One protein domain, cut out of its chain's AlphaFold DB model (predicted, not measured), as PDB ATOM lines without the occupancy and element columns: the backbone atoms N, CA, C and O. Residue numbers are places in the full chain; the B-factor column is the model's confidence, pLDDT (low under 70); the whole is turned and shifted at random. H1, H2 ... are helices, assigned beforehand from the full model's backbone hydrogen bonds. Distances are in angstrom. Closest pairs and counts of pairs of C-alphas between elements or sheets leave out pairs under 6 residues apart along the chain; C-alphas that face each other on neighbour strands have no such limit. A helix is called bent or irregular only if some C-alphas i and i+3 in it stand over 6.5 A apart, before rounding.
ATOM      1  N   LEU A 283     200.931 179.960 200.458       84.94
ATOM      2  CA  LEU A 283     200.554 178.544 200.533       84.94
ATOM      3  C   LEU A 283     199.853 178.019 199.255       84.94
ATOM      4  O   LEU A 283     199.046 177.089 199.311       84.94
ATOM      5  N   TRP A 284     200.144 178.595 198.080       87.56
ATOM      6  CA  TRP A 284     199.634 178.101 196.795       87.56
ATOM      7  C   TRP A 284     200.454 176.927 196.266       87.56
ATOM      8  O   TRP A 284     201.644 177.053 195.990       87.56
ATOM      9  N   THR A 285     199.780 175.797 196.060       91.00
ATOM     10  CA  THR A 285     200.311 174.617 195.359       91.00
ATOM     11  C   THR A 285     200.277 174.782 193.837       91.00
ATOM     12  O   THR A 285     199.534 175.611 193.306       91.00
ATOM     13  N   SER A 286     200.966 173.899 193.114       91.31
ATOM     14  CA  SER A 286     200.900 173.763 191.649       91.31
ATOM     15  C   SER A 286     199.471 173.764 191.081       91.31
ATOM     16  O   SER A 286     199.209 174.404 190.060       91.31
ATOM     17  N   MET A 287     198.508 173.137 191.769       91.50
ATOM     18  CA  MET A 287     197.100 173.182 191.351       91.50
ATOM     19  C   MET A 287     196.444 174.566 191.474       91.50
ATOM     20  O   MET A 287     195.556 174.868 190.681       91.50
ATOM     21  N   HIS A 288     196.866 175.437 192.399       89.19
ATOM     22  CA  HIS A 288     196.367 176.819 192.462       89.19
ATOM     23  C   HIS A 288     196.793 177.608 191.215       89.19
ATOM     24  O   HIS A 288     195.952 178.246 190.577       89.19
ATOM     25  N   PHE A 289     198.062 177.489 190.804       88.88
ATOM     26  CA  PHE A 289     198.569 178.091 189.563       88.88
ATOM     27  C   PHE A 289     197.845 177.540 188.326       88.88
ATOM     28  O   PHE A 289     197.386 178.318 187.484       88.88
ATOM     29  N   ALA A 290     197.639 176.219 188.251       90.94
ATOM     30  CA  ALA A 290     196.914 175.580 187.150       90.94
ATOM     31  C   ALA A 290     195.465 176.088 186.992       90.94
ATOM     32  O   ALA A 290     194.946 176.116 185.879       90.94
ATOM     33  N   MET A 291     194.809 176.546 188.068       89.50
ATOM     34  CA  MET A 291     193.448 177.097 187.990       89.50
ATOM     35  C   MET A 291     193.370 178.522 187.428       89.50
ATOM     36  O   MET A 291     192.304 178.919 186.957       89.50
ATOM     37  N   ILE A 292     194.478 179.269 187.456       84.88
ATOM     38  CA  ILE A 292     194.590 180.647 186.942       84.88
ATOM     39  C   ILE A 292     194.920 180.660 185.444       84.88
ATOM     40  O   ILE A 292     194.561 181.592 184.720       84.88
ATOM     41  N   VAL A 293     195.594 179.611 184.976       84.19
ATOM     42  CA  VAL A 293     195.943 179.377 183.573       84.19
ATOM     43  C   VAL A 293     194.686 179.330 182.685       84.19
ATOM     44  O   VAL A 293     193.604 178.943 183.110       84.19
ATOM     45  N   ALA A 294     194.808 179.754 181.423       75.19
ATOM     46  CA  ALA A 294     193.678 179.783 180.485       75.19
ATOM     47  C   ALA A 294     193.420 178.433 179.784       75.19
ATOM     48  O   ALA A 294     192.344 178.217 179.225       75.19
ATOM     49  N   THR A 295     194.414 177.542 179.755       84.81
ATOM     50  CA  THR A 295     194.384 176.292 178.988       84.81
ATOM     51  C   THR A 295     193.947 175.102 179.853       84.81
ATOM     52  O   THR A 295     194.747 174.631 180.667       84.81
ATOM     53  N   PRO A 296     192.751 174.516 179.630       83.62
ATOM     54  CA  PRO A 296     192.270 173.382 180.424       83.62
ATOM     55  C   PRO A 296     193.123 172.116 180.261       83.62
ATOM     56  O   PRO A 296     193.107 171.270 181.141       83.62
ATOM     57  N   LYS A 297     193.922 172.007 179.188       87.50
ATOM     58  CA  LYS A 297     194.812 170.860 178.943       87.50
ATOM     59  C   LYS A 297     195.845 170.628 180.056       87.50
ATOM     60  O   LYS A 297     196.204 169.487 180.312       87.50
ATOM     61  N   VAL A 298     196.320 171.696 180.706       89.00
ATOM     62  CA  VAL A 298     197.246 171.584 181.849       89.00
ATOM     63  C   VAL A 298     196.513 170.979 183.047       89.00
ATOM     64  O   VAL A 298     197.042 170.108 183.723       89.00
ATOM     65  N   VAL A 299     195.260 171.387 183.264       89.50
ATOM     66  CA  VAL A 299     194.389 170.828 184.305       89.50
ATOM     67  C   VAL A 299     194.057 169.361 184.026       89.50
ATOM     68  O   VAL A 299     194.143 168.559 184.948       89.50
ATOM     69  N   ASP A 300     193.727 169.002 182.779       87.12
ATOM     70  CA  ASP A 300     193.502 167.608 182.371       87.12
ATOM     71  C   ASP A 300     194.735 166.740 182.696       87.12
ATOM     72  O   ASP A 300     194.611 165.754 183.417       87.12
ATOM     73  N   PHE A 301     195.926 167.158 182.243       89.31
ATOM     74  CA  PHE A 301     197.179 166.421 182.445       89.31
ATOM     75  C   PHE A 301     197.560 166.249 183.926       89.31
ATOM     76  O   PHE A 301     197.964 165.166 184.336       89.31
ATOM     77  N   LEU A 302     197.421 167.298 184.744       89.12
ATOM     78  CA  LEU A 302     197.778 167.216 186.163       89.12
ATOM     79  C   LEU A 302     196.774 166.373 186.968       89.12
ATOM     80  O   LEU A 302     197.176 165.653 187.874       89.12
ATOM     81  N   ILE A 303     195.474 166.424 186.652       86.12
ATOM     82  CA  ILE A 303     194.437 165.701 187.415       86.12
ATOM     83  C   ILE A 303     194.530 164.178 187.262       86.12
ATOM     84  O   ILE A 303     194.131 163.463 188.179       86.12
ATOM     85  N   GLU A 304     195.094 163.680 186.158       83.94
ATOM     86  CA  GLU A 304     195.374 162.250 185.956       83.94
ATOM     87  C   GLU A 304     196.380 161.686 186.982       83.94
ATOM     88  O   GLU A 304     196.406 160.480 187.229       83.94
ATOM     89  N   MET A 305     197.182 162.542 187.625       86.44
ATOM     90  CA  MET A 305     198.213 162.150 188.587       86.44
ATOM     91  C   MET A 305     197.720 162.287 190.049       86.44
ATOM     92  O   MET A 305     197.365 163.391 190.482       86.44
ATOM     93  N   PRO A 306     197.759 161.217 190.878       83.00
ATOM     94  CA  PRO A 306     197.194 161.229 192.235       83.00
ATOM     95  C   PRO A 306     197.721 162.331 193.168       83.00
ATOM     96  O   PRO A 306     196.950 162.889 193.951       83.00
ATOM     97  N   ALA A 307     199.010 162.680 193.072       84.25
ATOM     98  CA  ALA A 307     199.631 163.718 193.900       84.25
ATOM     99  C   ALA A 307     198.976 165.098 193.692       84.25
ATOM    100  O   ALA A 307     198.622 165.785 194.651       84.25
ATOM    101  N   PHE A 308     198.726 165.484 192.440       86.94
ATOM    102  CA  PHE A 308     198.048 166.737 192.102       86.94
ATOM    103  C   PHE A 308     196.547 166.682 192.397       86.94
ATOM    104  O   PHE A 308     195.973 167.669 192.861       86.94
ATOM    105  N   TYR A 309     195.901 165.527 192.212       82.62
ATOM    106  CA  TYR A 309     194.499 165.353 192.595       82.62
ATOM    107  C   TYR A 309     194.266 165.660 194.087       82.62
ATOM    108  O   TYR A 309     193.294 166.331 194.449       82.62
ATOM    109  N   GLN A 310     195.181 165.237 194.965       81.25
ATOM    110  CA  GLN A 310     195.127 165.560 196.396       81.25
ATOM    111  C   GLN A 310     195.292 167.068 196.661       81.25
ATOM    112  O   GLN A 310     194.577 167.626 197.501       81.25
ATOM    113  N   GLN A 311     196.135 167.772 195.892       86.31
ATOM    114  CA  GLN A 311     196.320 169.228 196.008       86.31
ATOM    115  C   GLN A 311     195.037 170.044 195.748       86.31
ATOM    116  O   GLN A 311     194.945 171.169 196.237       86.31
ATOM    117  N   LEU A 312     194.007 169.497 195.080       84.94
ATOM    118  CA  LEU A 312     192.687 170.146 194.940       84.94
ATOM    119  C   LEU A 312     191.984 170.432 196.283       84.94
ATOM    120  O   LEU A 312     191.020 171.197 196.322       84.94
ATOM    121  N   ARG A 313     192.430 169.800 197.377       80.25
ATOM    122  CA  ARG A 313     191.917 170.015 198.741       80.25
ATOM    123  C   ARG A 313     192.719 171.033 199.543       80.25
ATOM    124  O   ARG A 313     192.193 171.531 200.533       80.25
ATOM    125  N   HIS A 314     193.963 171.299 199.144       83.12
ATOM    126  CA  HIS A 314     194.867 172.174 199.882       83.12
ATOM    127  C   HIS A 314     194.283 173.580 199.991       83.12
ATOM    128  O   HIS A 314     193.754 174.076 199.000       83.12
ATOM    129  N   ILE A 315     194.386 174.207 201.162       81.44
ATOM    130  CA  ILE A 315     193.904 175.570 201.399       81.44
ATOM    131  C   ILE A 315     195.069 176.553 201.487       81.44
ATOM    132  O   ILE A 315     196.091 176.262 202.099       81.44
ATOM    133  N   ASP A 316     194.906 177.713 200.862       80.94
ATOM    134  CA  ASP A 316     195.862 178.810 200.919       80.94
ATOM    135  C   ASP A 316     195.774 179.607 202.233       80.94
ATOM    136  O   ASP A 316     194.920 179.358 203.090       80.94
ATOM    137  N   SER A 317     196.628 180.623 202.381       78.31
ATOM    138  CA  SER A 317     196.629 181.541 203.530       78.31
ATOM    139  C   SER A 317     195.304 182.294 203.750       78.31
ATOM    140  O   SER A 317     195.103 182.887 204.808       78.31
ATOM    141  N   PHE A 318     194.400 182.304 202.764       73.88
ATOM    142  CA  PHE A 318     193.064 182.895 202.856       73.88
ATOM    143  C   PHE A 318     191.965 181.850 203.101       73.88
ATOM    144  O   PHE A 318     190.801 182.231 203.188       73.88
ATOM    145  N   GLY A 319     192.300 180.558 203.202       75.75
ATOM    146  CA  GLY A 319     191.348 179.458 203.363       75.75
ATOM    147  C   GLY A 319     190.692 178.988 202.057       75.75
ATOM    148  O   GLY A 319     189.640 178.347 202.102       75.75
ATOM    149  N   MET A 320     191.258 179.321 200.893       78.25
ATOM    150  CA  MET A 320     190.761 178.921 199.569       78.25
ATOM    151  C   MET A 320     191.517 177.710 199.030       78.25
ATOM    152  O   MET A 320     192.735 177.677 199.102       78.25
ATOM    153  N   ASN A 321     190.815 176.763 198.405       86.88
ATOM    154  CA  ASN A 321     191.452 175.704 197.608       86.88
ATOM    155  C   ASN A 321     191.448 176.046 196.098       86.88
ATOM    156  O   ASN A 321     190.757 176.993 195.697       86.88
ATOM    157  N   PRO A 322     192.124 175.277 195.217       88.38
ATOM    158  CA  PRO A 322     192.166 175.568 193.779       88.38
ATOM    159  C   PRO A 322     190.775 175.697 193.136       88.38
ATOM    160  O   PRO A 322     190.548 176.534 192.262       88.38
ATOM    161  N   ILE A 323     189.804 174.914 193.607       88.12
ATOM    162  CA  ILE A 323     188.429 174.916 193.097       88.12
ATOM    163  C   ILE A 323     187.725 176.249 193.438       88.12
ATOM    164  O   ILE A 323     186.956 176.764 192.622       88.12
ATOM    165  N   HIS A 324     188.054 176.884 194.574       84.69
ATOM    166  CA  HIS A 324     187.589 178.244 194.892       84.69
ATOM    167  C   HIS A 324     188.147 179.274 193.895       84.69
ATOM    168  O   HIS A 324     187.396 180.147 193.454       84.69
ATOM    169  N   LEU A 325     189.419 179.160 193.486       85.06
ATOM    170  CA  LEU A 325     190.008 180.037 192.464       85.06
ATOM    171  C   LEU A 325     189.314 179.870 191.105       85.06
ATOM    172  O   LEU A 325     188.938 180.868 190.491       85.06
ATOM    173  N   ALA A 326     189.058 178.632 190.667       88.25
ATOM    174  CA  ALA A 326     188.319 178.365 189.428       88.25
ATOM    175  C   ALA A 326     186.902 178.973 189.451       88.25
ATOM    176  O   ALA A 326     186.457 179.556 188.457       88.25
ATOM    177  N   CYS A 327     186.219 178.907 190.602       87.25
ATOM    178  CA  CYS A 327     184.950 179.594 190.835       87.25
ATOM    179  C   CYS A 327     185.076 181.119 190.719       87.25
ATOM    180  O   CYS A 327     184.332 181.734 189.960       87.25
ATOM    181  N   LEU A 328     186.014 181.734 191.445       82.81
ATOM    182  CA  LEU A 328     186.203 183.191 191.487       82.81
ATOM    183  C   LEU A 328     186.588 183.784 190.125       82.81
ATOM    184  O   LEU A 328     186.112 184.860 189.768       82.81
ATOM    185  N   LEU A 329     187.397 183.062 189.347       84.00
ATOM    186  CA  LEU A 329     187.767 183.414 187.973       84.00
ATOM    187  C   LEU A 329     186.661 183.108 186.948       84.00
ATOM    188  O   LEU A 329     186.814 183.430 185.772       84.00
ATOM    189  N   ASN A 330     185.551 182.496 187.376       86.12
ATOM    190  CA  ASN A 330     184.440 182.059 186.530       86.12
ATOM    191  C   ASN A 330     184.886 181.124 185.379       86.12
ATOM    192  O   ASN A 330     184.271 181.098 184.310       86.12
ATOM    193  N   ASN A 331     185.954 180.345 185.590       86.62
ATOM    194  CA  ASN A 331     186.520 179.451 184.580       86.62
ATOM    195  C   ASN A 331     185.780 178.105 184.581       86.62
ATOM    196  O   ASN A 331     186.216 177.104 185.156       86.62
ATOM    197  N   HIS A 332     184.625 178.084 183.914       85.31
ATOM    198  CA  HIS A 332     183.784 176.893 183.814       85.31
ATOM    199  C   HIS A 332     184.469 175.711 183.117       85.31
ATOM    200  O   HIS A 332     184.108 174.569 183.384       85.31
ATOM    201  N   ASN A 333     185.459 175.948 182.249       87.06
ATOM    202  CA  ASN A 333     186.142 174.870 181.533       87.06
ATOM    203  C   ASN A 333     186.967 174.001 182.486       87.06
ATOM    204  O   ASN A 333     186.898 172.780 182.394       87.06
ATOM    205  N   HIS A 334     187.668 174.610 183.445       87.38
ATOM    206  CA  HIS A 334     188.407 173.866 184.468       87.38
ATOM    207  C   HIS A 334     187.470 173.018 185.329       87.38
ATOM    208  O   HIS A 334     187.721 171.834 185.534       87.38
ATOM    209  N   LEU A 335     186.342 173.588 185.766       86.88
ATOM    210  CA  LEU A 335     185.370 172.872 186.595       86.88
ATOM    211  C   LEU A 335     184.667 171.737 185.843       86.88
ATOM    212  O   LEU A 335     184.487 170.673 186.426       86.88
ATOM    213  N   LYS A 336     184.343 171.906 184.552       85.38
ATOM    214  CA  LYS A 336     183.859 170.808 183.693       85.38
ATOM    215  C   LYS A 336     184.840 169.635 183.684       85.38
ATOM    216  O   LYS A 336     184.421 168.503 183.906       85.38
ATOM    217  N   ARG A 337     186.136 169.908 183.475       84.69
ATOM    218  CA  ARG A 337     187.187 168.877 183.449       84.69
ATOM    219  C   ARG A 337     187.351 168.187 184.796       84.69
ATOM    220  O   ARG A 337     187.189 166.970 184.853       84.69
ATOM    221  N   ILE A 338     187.522 168.959 185.871       84.75
ATOM    222  CA  ILE A 338     187.560 168.463 187.256       84.75
ATOM    223  C   ILE A 338     186.378 167.511 187.522       84.75
ATOM    224  O   ILE A 338     186.592 166.356 187.876       84.75
ATOM    225  N   ILE A 339     185.141 167.947 187.261       82.25
ATOM    226  CA  ILE A 339     183.914 167.167 187.509       82.25
ATOM    227  C   ILE A 339     183.831 165.890 186.644       82.25
ATOM    228  O   ILE A 339     183.363 164.859 187.129       82.25
ATOM    229  N   SER A 340     184.300 165.925 185.392       81.38
ATOM    230  CA  SER A 340     184.297 164.755 184.492       81.38
ATOM    231  C   SER A 340     185.288 163.649 184.892       81.38
ATOM    232  O   SER A 340     185.024 162.465 184.662       81.38
ATOM    233  N   GLN A 341     186.393 164.014 185.554       77.31
ATOM    234  CA  GLN A 341     187.388 163.058 186.060       77.31
ATOM    235  C   GLN A 341     186.964 162.383 187.378       77.31
ATOM    236  O   GLN A 341     187.538 161.373 187.770       77.31
ATOM    237  N   GLY A 342     185.904 162.877 188.026       76.12
ATOM    238  CA  GLY A 342     185.366 162.321 189.266       76.12
ATOM    239  C   GLY A 342     185.930 163.019 190.502       76.12
ATOM    240  O   GLY A 342     187.134 163.038 190.745       76.12
ATOM    241  N   VAL A 343     185.048 163.608 191.308       75.94
ATOM    242  CA  VAL A 343     185.420 164.499 192.417       75.94
ATOM    243  C   VAL A 343     184.672 164.101 193.677       75.94
ATOM    244  O   VAL A 343     183.486 163.773 193.622       75.94
ATOM    245  N   THR A 344     185.334 164.156 194.832       76.75
ATOM    246  CA  THR A 344     184.638 163.930 196.106       76.75
ATOM    247  C   THR A 344     183.665 165.069 196.412       76.75
ATOM    248  O   THR A 344     183.949 166.241 196.153       76.75
ATOM    249  N   VAL A 345     182.515 164.754 197.015       76.56
ATOM    250  CA  VAL A 345     181.497 165.773 197.345       76.56
ATOM    251  C   VAL A 345     182.058 166.915 198.203       76.56
ATOM    252  O   VAL A 345     181.681 168.067 198.001       76.56
ATOM    253  N   LYS A 346     183.018 166.620 199.088       75.25
ATOM    254  CA  LYS A 346     183.705 167.590 199.959       75.25
ATOM    255  C   LYS A 346     184.577 168.600 199.195       75.25
ATOM    256  O   LYS A 346     184.667 169.760 199.582       75.25
ATOM    257  N   GLN A 347     185.190 168.192 198.081       74.31
ATOM    258  CA  GLN A 347     185.908 169.105 197.176       74.31
ATOM    259  C   GLN A 347     184.929 170.021 196.420       74.31
ATOM    260  O   GLN A 347     185.220 171.196 196.212       74.31
ATOM    261  N   LEU A 348     183.749 169.506 196.057       76.31
ATOM    262  CA  LEU A 348     182.682 170.283 195.413       76.31
ATOM    263  C   LEU A 348     181.826 171.094 196.398       76.31
ATOM    264  O   LEU A 348     181.012 171.899 195.958       76.31
ATOM    265  N   SER A 349     181.980 170.931 197.715       81.62
ATOM    266  CA  SER A 349     181.247 171.704 198.721       81.62
ATOM    267  C   SER A 349     181.939 173.038 199.021       81.62
ATOM    268  O   SER A 349     182.310 173.315 200.159       81.62
ATOM    269  N   ILE A 350     182.040 173.902 198.014       79.44
ATOM    270  CA  ILE A 350     182.747 175.188 198.072       79.44
ATOM    271  C   ILE A 350     181.977 176.180 198.966       79.44
ATOM    272  O   ILE A 350     180.811 176.485 198.705       79.44
ATOM    273  N   GLN A 351     182.606 176.692 200.023       80.00
ATOM    274  CA  GLN A 351     182.008 177.661 200.958       80.00
ATOM    275  C   GLN A 351     182.760 178.990 200.917       80.00
ATOM    276  O   GLN A 351     183.816 179.102 200.308       80.00
ATOM    277  N   LYS A 352     182.220 180.029 201.563       79.62
ATOM    278  CA  LYS A 352     182.980 181.267 201.767       79.62
ATOM    279  C   LYS A 352     184.248 180.932 202.575       79.62
ATOM    280  O   LYS A 352     184.094 180.370 203.664       79.62
ATOM    281  N   PRO A 353     185.454 181.236 202.065       69.88
ATOM    282  CA  PRO A 353     186.685 180.935 202.779       69.88
ATOM    283  C   PRO A 353     186.720 181.705 204.107       69.88
ATOM    284  O   PRO A 353     186.159 182.802 204.217       69.88
ATOM    285  N   ARG A 354     187.320 181.096 205.131       64.75
ATOM    286  CA  ARG A 354     187.513 181.694 206.460       64.75
ATOM    287  C   ARG A 354     188.979 182.084 206.599       64.75
ATOM    288  O   ARG A 354     189.834 181.354 206.110       64.75
ATOM    289  N   GLU A 355     189.250 183.194 207.278       55.81
ATOM    290  CA  GLU A 355     190.625 183.595 207.587       55.81
ATOM    291  C   GLU A 355     191.334 182.476 208.361       55.81
ATOM    292  O   GLU A 355     190.775 181.902 209.301       55.81
ATOM    293  N   PHE A 356     192.541 182.124 207.913       51.97
ATOM    294  CA  PHE A 356     193.316 181.025 208.474       51.97
ATOM    295  C   PHE A 356     193.996 181.487 209.767       51.97
ATOM    296  O   PHE A 356     195.080 182.074 209.750       51.97
ATOM    297  N   ASP A 357     193.325 181.270 210.898       45.56
ATOM    298  CA  ASP A 357     193.775 181.759 212.201       45.56
ATOM    299  C   ASP A 357     194.921 180.888 212.752       45.56
ATOM    300  O   ASP A 357     194.724 179.895 213.463       45.56
ATOM    301  N   LEU A 358     196.151 181.266 212.381       44.56
ATOM    302  CA  LEU A 358     197.414 180.547 212.619       44.56
ATOM    303  C   LEU A 358     197.651 180.096 214.072       44.56
ATOM    304  O   LEU A 358     198.490 179.228 214.306       44.56
ATOM    305  N   LYS A 359     196.953 180.678 215.057       42.47
ATOM    306  CA  LYS A 359     197.166 180.413 216.489       42.47
ATOM    307  C   LYS A 359     196.327 179.276 217.074       42.47
ATOM    308  O   LYS A 359     196.725 178.747 218.107       42.47
ATOM    309  N   GLN A 360     195.199 178.889 216.468       42.19
ATOM    310  CA  GLN A 360     194.386 177.778 216.998       42.19
ATOM    311  C   GLN A 360     194.767 176.417 216.396       42.19
ATOM    312  O   GLN A 360     194.744 175.411 217.106       42.19
ATOM    313  N   ASN A 361     195.185 176.379 215.125       41.41
ATOM    314  CA  ASN A 361     195.192 175.136 214.341       41.41
ATOM    315  C   ASN A 361     196.590 174.613 213.941       41.41
ATOM    316  O   ASN A 361     196.693 173.760 213.064       41.41
ATOM    317  N   GLN A 362     197.668 174.992 214.643       39.19
ATOM    318  CA  GLN A 362     198.985 174.325 214.502       39.19
ATOM    319  C   GLN A 362     198.967 172.823 214.874       39.19
ATOM    320  O   GLN A 362     199.903 172.093 214.558       39.19
ATOM    321  N   LYS A 363     197.894 172.331 215.512       42.50
ATOM    322  CA  LYS A 363     197.634 170.889 215.667       42.50
ATOM    323  C   LYS A 363     197.031 170.235 214.414       42.50
ATOM    324  O   LYS A 363     197.215 169.038 214.230       42.50
ATOM    325  N   GLU A 364     196.342 170.983 213.551       41.12
ATOM    326  CA  GLU A 364     195.714 170.443 212.333       41.12
ATOM    327  C   GLU A 364     196.698 170.300 211.164       41.12
ATOM    328  O   GLU A 364     196.520 169.412 210.334       41.12
ATOM    329  N   SER A 365     197.771 171.098 211.112       37.97
ATOM    330  CA  SER A 365     198.825 170.953 210.092       37.97
ATOM    331  C   SER A 365     199.536 169.595 210.166       37.97
ATOM    332  O   SER A 365     199.864 169.019 209.134       37.97
ATOM    333  N   ASN A 366     199.681 169.020 211.364       38.62
ATOM    334  CA  ASN A 366     200.202 167.657 211.533       38.62
ATOM    335  C   ASN A 366     199.168 166.576 211.156       38.62
ATOM    336  O   ASN A 366     199.527 165.421 210.946       38.62
ATOM    337  N   ASN A 367     197.896 166.961 211.012       41.59
ATOM    338  CA  ASN A 367     196.770 166.102 210.649       41.59
ATOM    339  C   ASN A 367     196.377 166.204 209.161       41.59
ATOM    340  O   ASN A 367     195.355 165.642 208.757       41.59
ATOM    341  N   LEU A 368     197.197 166.848 208.317       43.38
ATOM    342  CA  LEU A 368     196.999 166.876 206.860       43.38
ATOM    343  C   LEU A 368     196.792 165.461 206.286       43.38
ATOM    344  O   LEU A 368     195.908 165.263 205.460       43.38
ATOM    345  N   ILE A 369     197.524 164.459 206.786       39.50
ATOM    346  CA  ILE A 369     197.417 163.056 206.344       39.50
ATOM    347  C   ILE A 369     196.053 162.426 206.704       39.50
ATOM    348  O   ILE A 369     195.505 161.668 205.901       39.50
ATOM    349  N   GLU A 370     195.446 162.768 207.850       40.19
ATOM    350  CA  GLU A 370     194.060 162.364 208.155       40.19
ATOM    351  C   GLU A 370     193.044 163.094 207.264       40.19
ATOM    352  O   GLU A 370     192.057 162.494 206.833       40.19
ATOM    353  N   LEU A 371     193.313 164.351 206.888       42.66
ATOM    354  CA  LEU A 371     192.469 165.143 205.980       42.66
ATOM    355  C   LEU A 371     192.345 164.533 204.563       42.66
ATOM    356  O   LEU A 371     191.402 164.848 203.826       42.66
ATOM    357  N   TYR A 372     193.282 163.661 204.171       45.44
ATOM    358  CA  TYR A 372     193.279 162.958 202.885       45.44
ATOM    359  C   TYR A 372     192.541 161.604 202.902       45.44
ATOM    360  O   TYR A 372     192.247 161.075 201.830       45.44
ATOM    361  N   ARG A 373     192.146 161.071 204.070       41.91
ATOM    362  CA  ARG A 373     191.346 159.832 204.198       41.91
ATOM    363  C   ARG A 373     189.833 160.107 204.264       41.91
ATOM    364  O   ARG A 373     189.178 159.806 205.256       41.91
ATOM    365  N   ASP A 374     189.245 160.655 203.199       48.62
ATOM    366  CA  ASP A 374     187.778 160.796 203.116       48.62
ATOM    367  C   ASP A 374     187.115 159.609 202.402       48.62
ATOM    368  O   ASP A 374     187.229 159.464 201.186       48.62
ATOM    369  N   HIS A 375     186.281 158.859 203.125       52.66
ATOM    370  CA  HIS A 375     185.348 157.870 202.561       52.66
ATOM    371  C   HIS A 375     184.071 158.503 201.959       52.66
ATOM    372  O   HIS A 375     183.022 157.866 201.871       52.66
ATOM    373  N   THR A 376     184.113 159.783 201.575       59.97
ATOM    374  CA  THR A 376     182.957 160.494 201.002       59.97
ATOM    375  C   THR A 376     182.648 160.013 199.589       59.97
ATOM    376  O   THR A 376     183.571 159.789 198.808       59.97
ATOM    377  N   ALA A 377     181.364 159.964 199.224       62.56
ATOM    378  CA  ALA A 377     180.933 159.609 197.875       62.56
ATOM    379  C   ALA A 377     181.658 160.430 196.786       62.56
ATOM    380  O   ALA A 377     181.811 161.654 196.894       62.56
ATOM    381  N   PHE A 378     182.071 159.742 195.724       70.44
ATOM    382  CA  PHE A 378     182.572 160.359 194.501       70.44
ATOM    383  C   PHE A 378     181.408 160.706 193.578       70.44
ATOM    384  O   PHE A 378     180.438 159.957 193.466       70.44
ATOM    385  N   VAL A 379     181.526 161.833 192.882       69.94
ATOM    386  CA  VAL A 379     180.598 162.234 191.827       69.94
ATOM    387  C   VAL A 379     181.381 162.389 190.540       69.94
ATOM    388  O   VAL A 379     182.285 163.218 190.449       69.94
ATOM    389  N   ARG A 380     181.014 161.582 189.548       72.62
ATOM    390  CA  ARG A 380     181.512 161.647 188.177       72.62
ATOM    391  C   ARG A 380     180.324 161.892 187.258       72.62
ATOM    392  O   ARG A 380     179.252 161.332 187.480       72.62
ATOM    393  N   PHE A 381     180.520 162.729 186.250       69.81
ATOM    394  CA  PHE A 381     179.590 162.880 185.136       69.81
ATOM    395  C   PHE A 381     180.286 162.411 183.869       69.81
ATOM    396  O   PHE A 381     181.478 162.677 183.701       69.81
ATOM    397  N   ASP A 382     179.551 161.723 182.998       60.22
ATOM    398  CA  ASP A 382     180.127 161.181 181.772       60.22
ATOM    399  C   ASP A 382     180.687 162.311 180.887       60.22
ATOM    400  O   ASP A 382     180.051 163.362 180.750       60.22
ATOM    401  N   PRO A 383     181.891 162.133 180.312       50.97
ATOM    402  CA  PRO A 383     182.654 163.214 179.688       50.97
ATOM    403  C   PRO A 383     182.135 163.647 178.309       50.97
ATOM    404  O   PRO A 383     182.733 164.536 177.700       50.97
ATOM    405  N   GLU A 384     181.040 163.063 177.804       54.50
ATOM    406  CA  GLU A 384     180.381 163.549 176.590       54.50
ATOM    407  C   GLU A 384     179.902 164.991 176.813       54.50
ATOM    408  O   GLU A 384     178.968 165.279 177.568       54.50
ATOM    409  N   THR A 385     180.599 165.923 176.160       49.16
ATOM    410  CA  THR A 385     180.639 167.355 176.498       49.16
ATOM    411  C   THR A 385     179.307 168.093 176.342       49.16
ATOM    412  O   THR A 385     179.190 169.248 176.752       49.16
ATOM    413  N   THR A 386     178.293 167.430 175.795       50.34
ATOM    414  CA  THR A 386     176.919 167.911 175.630       50.34
ATOM    415  C   THR A 386     176.043 167.687 176.869       50.34
ATOM    416  O   THR A 386     175.152 168.497 177.124       50.34
ATOM    417  N   ILE A 387     176.284 166.640 177.669       63.00
ATOM    418  CA  ILE A 387     175.366 166.216 178.746       63.00
ATOM    419  C   ILE A 387     175.474 167.130 179.977       63.00
ATOM    420  O   ILE A 387     174.465 167.562 180.540       63.00
ATOM    421  N   ILE A 388     176.696 167.480 180.389       73.00
ATOM    422  CA  ILE A 388     176.928 168.252 181.624       73.00
ATOM    423  C   ILE A 388     176.368 169.693 181.506       73.00
ATOM    424  O   ILE A 388     175.856 170.254 182.481       73.00
ATOM    425  N   ASP A 389     176.345 170.266 180.297       75.00
ATOM    426  CA  ASP A 389     175.794 171.605 179.998       75.00
ATOM    427  C   ASP A 389     174.254 171.654 179.954       75.00
ATOM    428  O   ASP A 389     173.631 172.721 180.097       75.00
ATOM    429  N   GLU A 390     173.603 170.497 179.824       74.62
ATOM    430  CA  GLU A 390     172.169 170.366 180.080       74.62
ATOM    431  C   GLU A 390     171.844 170.307 181.580       74.62
ATOM    432  O   GLU A 390     170.707 170.572 181.972       74.62
ATOM    433  N   HIS A 391     172.807 169.953 182.431       75.88
ATOM    434  CA  HIS A 391     172.584 169.700 183.856       75.88
ATOM    435  C   HIS A 391     172.819 170.929 184.742       75.88
ATOM    436  O   HIS A 391     172.026 171.171 185.662       75.88
ATOM    437  N   PHE A 392     173.833 171.741 184.436       84.75
ATOM    438  CA  PHE A 392     174.234 172.886 185.260       84.75
ATOM    439  C   PHE A 392     174.204 174.222 184.501       84.75
ATOM    440  O   PHE A 392     174.391 174.284 183.286       84.75
ATOM    441  N   ASP A 393     173.948 175.313 185.226       83.69
ATOM    442  CA  ASP A 393     174.153 176.682 184.748       83.69
ATOM    443  C   ASP A 393     175.493 177.212 185.277       83.69
ATOM    444  O   ASP A 393     175.648 177.609 186.434       83.69
ATOM    445  N   TRP A 394     176.484 177.220 184.386       84.12
ATOM    446  CA  TRP A 394     177.857 177.612 184.689       84.12
ATOM    447  C   TRP A 394     178.011 179.097 185.072       84.12
ATOM    448  O   TRP A 394     179.027 179.465 185.649       84.12
ATOM    449  N   ASN A 395     176.999 179.950 184.858       83.44
ATOM    450  CA  ASN A 395     177.016 181.359 185.294       83.44
ATOM    451  C   ASN A 395     176.886 181.541 186.820       83.44
ATOM    452  O   ASN A 395     176.966 182.665 187.340       83.44
ATOM    453  N   LEU A 396     176.616 180.450 187.540       84.81
ATOM    454  CA  LEU A 396     176.353 180.421 188.980       84.81
ATOM    455  C   LEU A 396     177.601 180.091 189.803       84.81
ATOM    456  O   LEU A 396     177.664 180.400 190.990       84.81
ATOM    457  N   ILE A 397     178.606 179.518 189.147       85.62
ATOM    458  CA  ILE A 397     179.866 179.042 189.724       85.62
ATOM    459  C   ILE A 397     180.667 180.142 190.417       85.62
ATOM    460  O   ILE A 397     181.241 179.900 191.474       85.62
ATOM    461  N   ARG A 398     180.613 181.377 189.902       84.88
ATOM    462  CA  ARG A 398     181.163 182.581 190.557       84.88
ATOM    463  C   ARG A 398     180.645 182.849 191.970       84.88
ATOM    464  O   ARG A 398     181.231 183.651 192.689       84.88
ATOM    465  N   PHE A 399     179.533 182.230 192.368       85.25
ATOM    466  CA  PHE A 399     179.002 182.331 193.724       85.25
ATOM    467  C   PHE A 399     179.471 181.194 194.639       85.25
ATOM    468  O   PHE A 399     179.113 181.215 195.813       85.25
ATOM    469  N   GLY A 400     180.234 180.214 194.143       87.12
ATOM    470  CA  GLY A 400     180.587 179.000 194.881       87.12
ATOM    471  C   GLY A 400     179.358 178.142 195.203       87.12
ATOM    472  O   GLY A 400     178.340 178.195 194.502       87.12
ATOM    473  N   GLY A 401     179.429 177.388 196.299       87.12
ATOM    474  CA  GLY A 401     178.422 176.404 196.691       87.12
ATOM    475  C   GLY A 401     178.743 175.002 196.170       87.12
ATOM    476  O   GLY A 401     179.829 174.741 195.667       87.12
ATOM    477  N   ASN A 402     177.770 174.106 196.310       88.75
ATOM    478  CA  ASN A 402     177.804 172.741 195.781       88.75
ATOM    479  C   ASN A 402     176.958 172.593 194.506       88.75
ATOM    480  O   ASN A 402     176.237 173.518 194.131       88.75
ATOM    481  N   LEU A 403     176.979 171.412 193.873       88.12
ATOM    482  CA  LEU A 403     176.251 171.144 192.621       88.12
ATOM    483  C   LEU A 403     174.759 171.528 192.670       88.12
ATOM    484  O   LEU A 403     174.229 172.014 191.674       88.12
ATOM    485  N   LEU A 404     174.095 171.405 193.829       90.12
ATOM    486  CA  LEU A 404     172.690 171.802 194.007       90.12
ATOM    487  C   LEU A 404     172.456 173.305 193.767       90.12
ATOM    488  O   LEU A 404     171.366 173.693 193.350       90.12
ATOM    489  N   HIS A 405     173.460 174.154 194.011       89.31
ATOM    490  CA  HIS A 405     173.402 175.591 193.725       89.31
ATOM    491  C   HIS A 405     173.470 175.896 192.227       89.31
ATOM    492  O   HIS A 405     173.022 176.965 191.814       89.31
ATOM    493  N   TRP A 406     174.056 174.993 191.435       87.31
ATOM    494  CA  TRP A 406     174.308 175.182 190.005       87.31
ATOM    495  C   TRP A 406     173.300 174.433 189.121       87.31
ATOM    496  O   TRP A 406     173.315 174.603 187.904       87.31
ATOM    497  N   CYS A 407     172.426 173.604 189.703       86.06
ATOM    498  CA  CYS A 407     171.417 172.827 188.982       86.06
ATOM    499  C   CYS A 407     170.518 173.695 188.089       86.06
ATOM    500  O   CYS A 407     169.930 174.679 188.536       86.06
ATOM    501  N   LYS A 408     170.322 173.244 186.849       79.75
ATOM    502  CA  LYS A 408     169.477 173.893 185.834       79.75
ATOM    503  C   LYS A 408     168.125 173.200 185.648       79.75
ATOM    504  O   LYS A 408     167.104 173.860 185.449       79.75
ATOM    505  N   ASN A 409     168.103 171.868 185.754       76.38
ATOM    506  CA  ASN A 409     166.948 171.028 185.427       76.38
ATOM    507  C   ASN A 409     166.462 170.173 186.609       76.38
ATOM    508  O   ASN A 409     167.260 169.647 187.384       76.38
ATOM    509  N   LEU A 410     165.137 169.994 186.712       69.06
ATOM    510  CA  LEU A 410     164.506 169.254 187.817       69.06
ATOM    511  C   LEU A 410     165.014 167.805 187.917       69.06
ATOM    512  O   LEU A 410     165.210 167.309 189.019       69.06
TER     513      LEU A 410
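What this domain is: This is residues 283 to 410 of the 954 residues of the protein "85/88 kDa calcium-independent phospholipase A2" of Sarcoptes scabiei (UniProt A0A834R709). Two short helical hairpins, H1 with H2 and H4 with H5, pack side by side as a four-helix core, with H3 across one end of H1 and H2, H9 meeting H4 near their last residues to make a corner, and H10 on H9. From this body a long loop with the poorly formed H7 reaches to one end of the longest axis, where residues 359 to 367 stick out, and then returns to H8 at the other end. The printed part has 128 residues with ten named helices, H1 to H10 in order, and no named strand: all helix. It is compact, with a radius of gyration of the C-alphas of 14.7 A, yet elongated, spanning 46 by 30 by 28 A.

How they stand to each other: Begin at H1, residues 286 to 292, which forms a hairpin with H2, residues 296 to 303, at a shallow tilt of 22 degrees; their closest C-alphas, Ala 290 and Val 299, are 6.1 A apart. H3, residues 306 to 311, touches H1 at a steep tilt of 63 degrees, closest at C-alphas 287 and 311, 6.2 A. H4, residues 322 to 328, touches H1 the same way at 14 degrees, a shallow tilt, closest at C-alphas 288 and 322, 4.6 A. H5, residues 332 to 341, forms a hairpin with H4, closest at C-alphas 326 and 334, 6.7 A, and touches H2, closest at C-alphas 296 and 334, 5.6 A. H6, residues 345 to 348, is close to H4 but not clearly touching, 7.5 A at C-alphas 323 and 347. H7, residues 365 to 371, touches no helix. H8, residues 387 to 391, is close to H5 but not clearly touching, 7.7 A at C-alphas 336 and 388. H9, residues 394 to 399, is about perpendicular to H4 at 80 degrees and touches it, 4.8 A at C-alphas 327 and 398. H10, residues 403 to 406, touches H9, 5.7 A at C-alphas 396 and 406. Every O i to N i+4 pair is within hydrogen-bond range in H2, H3, H4, H5 and H8; H1 has 2 of 3, H7 1 of 3 with 2 of 4 O i to N i+3, H9 0 of 2 with 1 of 3, and H6 and H10 are too short for such a pair.

Where its parts are: Find C-alpha 286 at (200.900, 173.763, 191.649), where H1 begins its 10.5 A. H5, the longest helix, runs 14.5 A from C-alpha 332 at (183.784, 176.893, 183.814). H10 ends at C-alpha 406, (174.308, 175.182, 190.005). H7 is irregular, with C-alphas 366 and 369 7.5 A apart; H9 is only just so, with C-alphas 395 and 398 6.8 A apart.

The domain as a whole: The C-alphas of Lys 359 and Thr 386, the two farthest apart, are 47.3 A apart. The printed part has no cut; the links H6 to H7 and H7 to H8 are long. Mean pLDDT of the printed part is 74.7, and residues 353 to 377, 379, 381 to 387 and 410 are under 70.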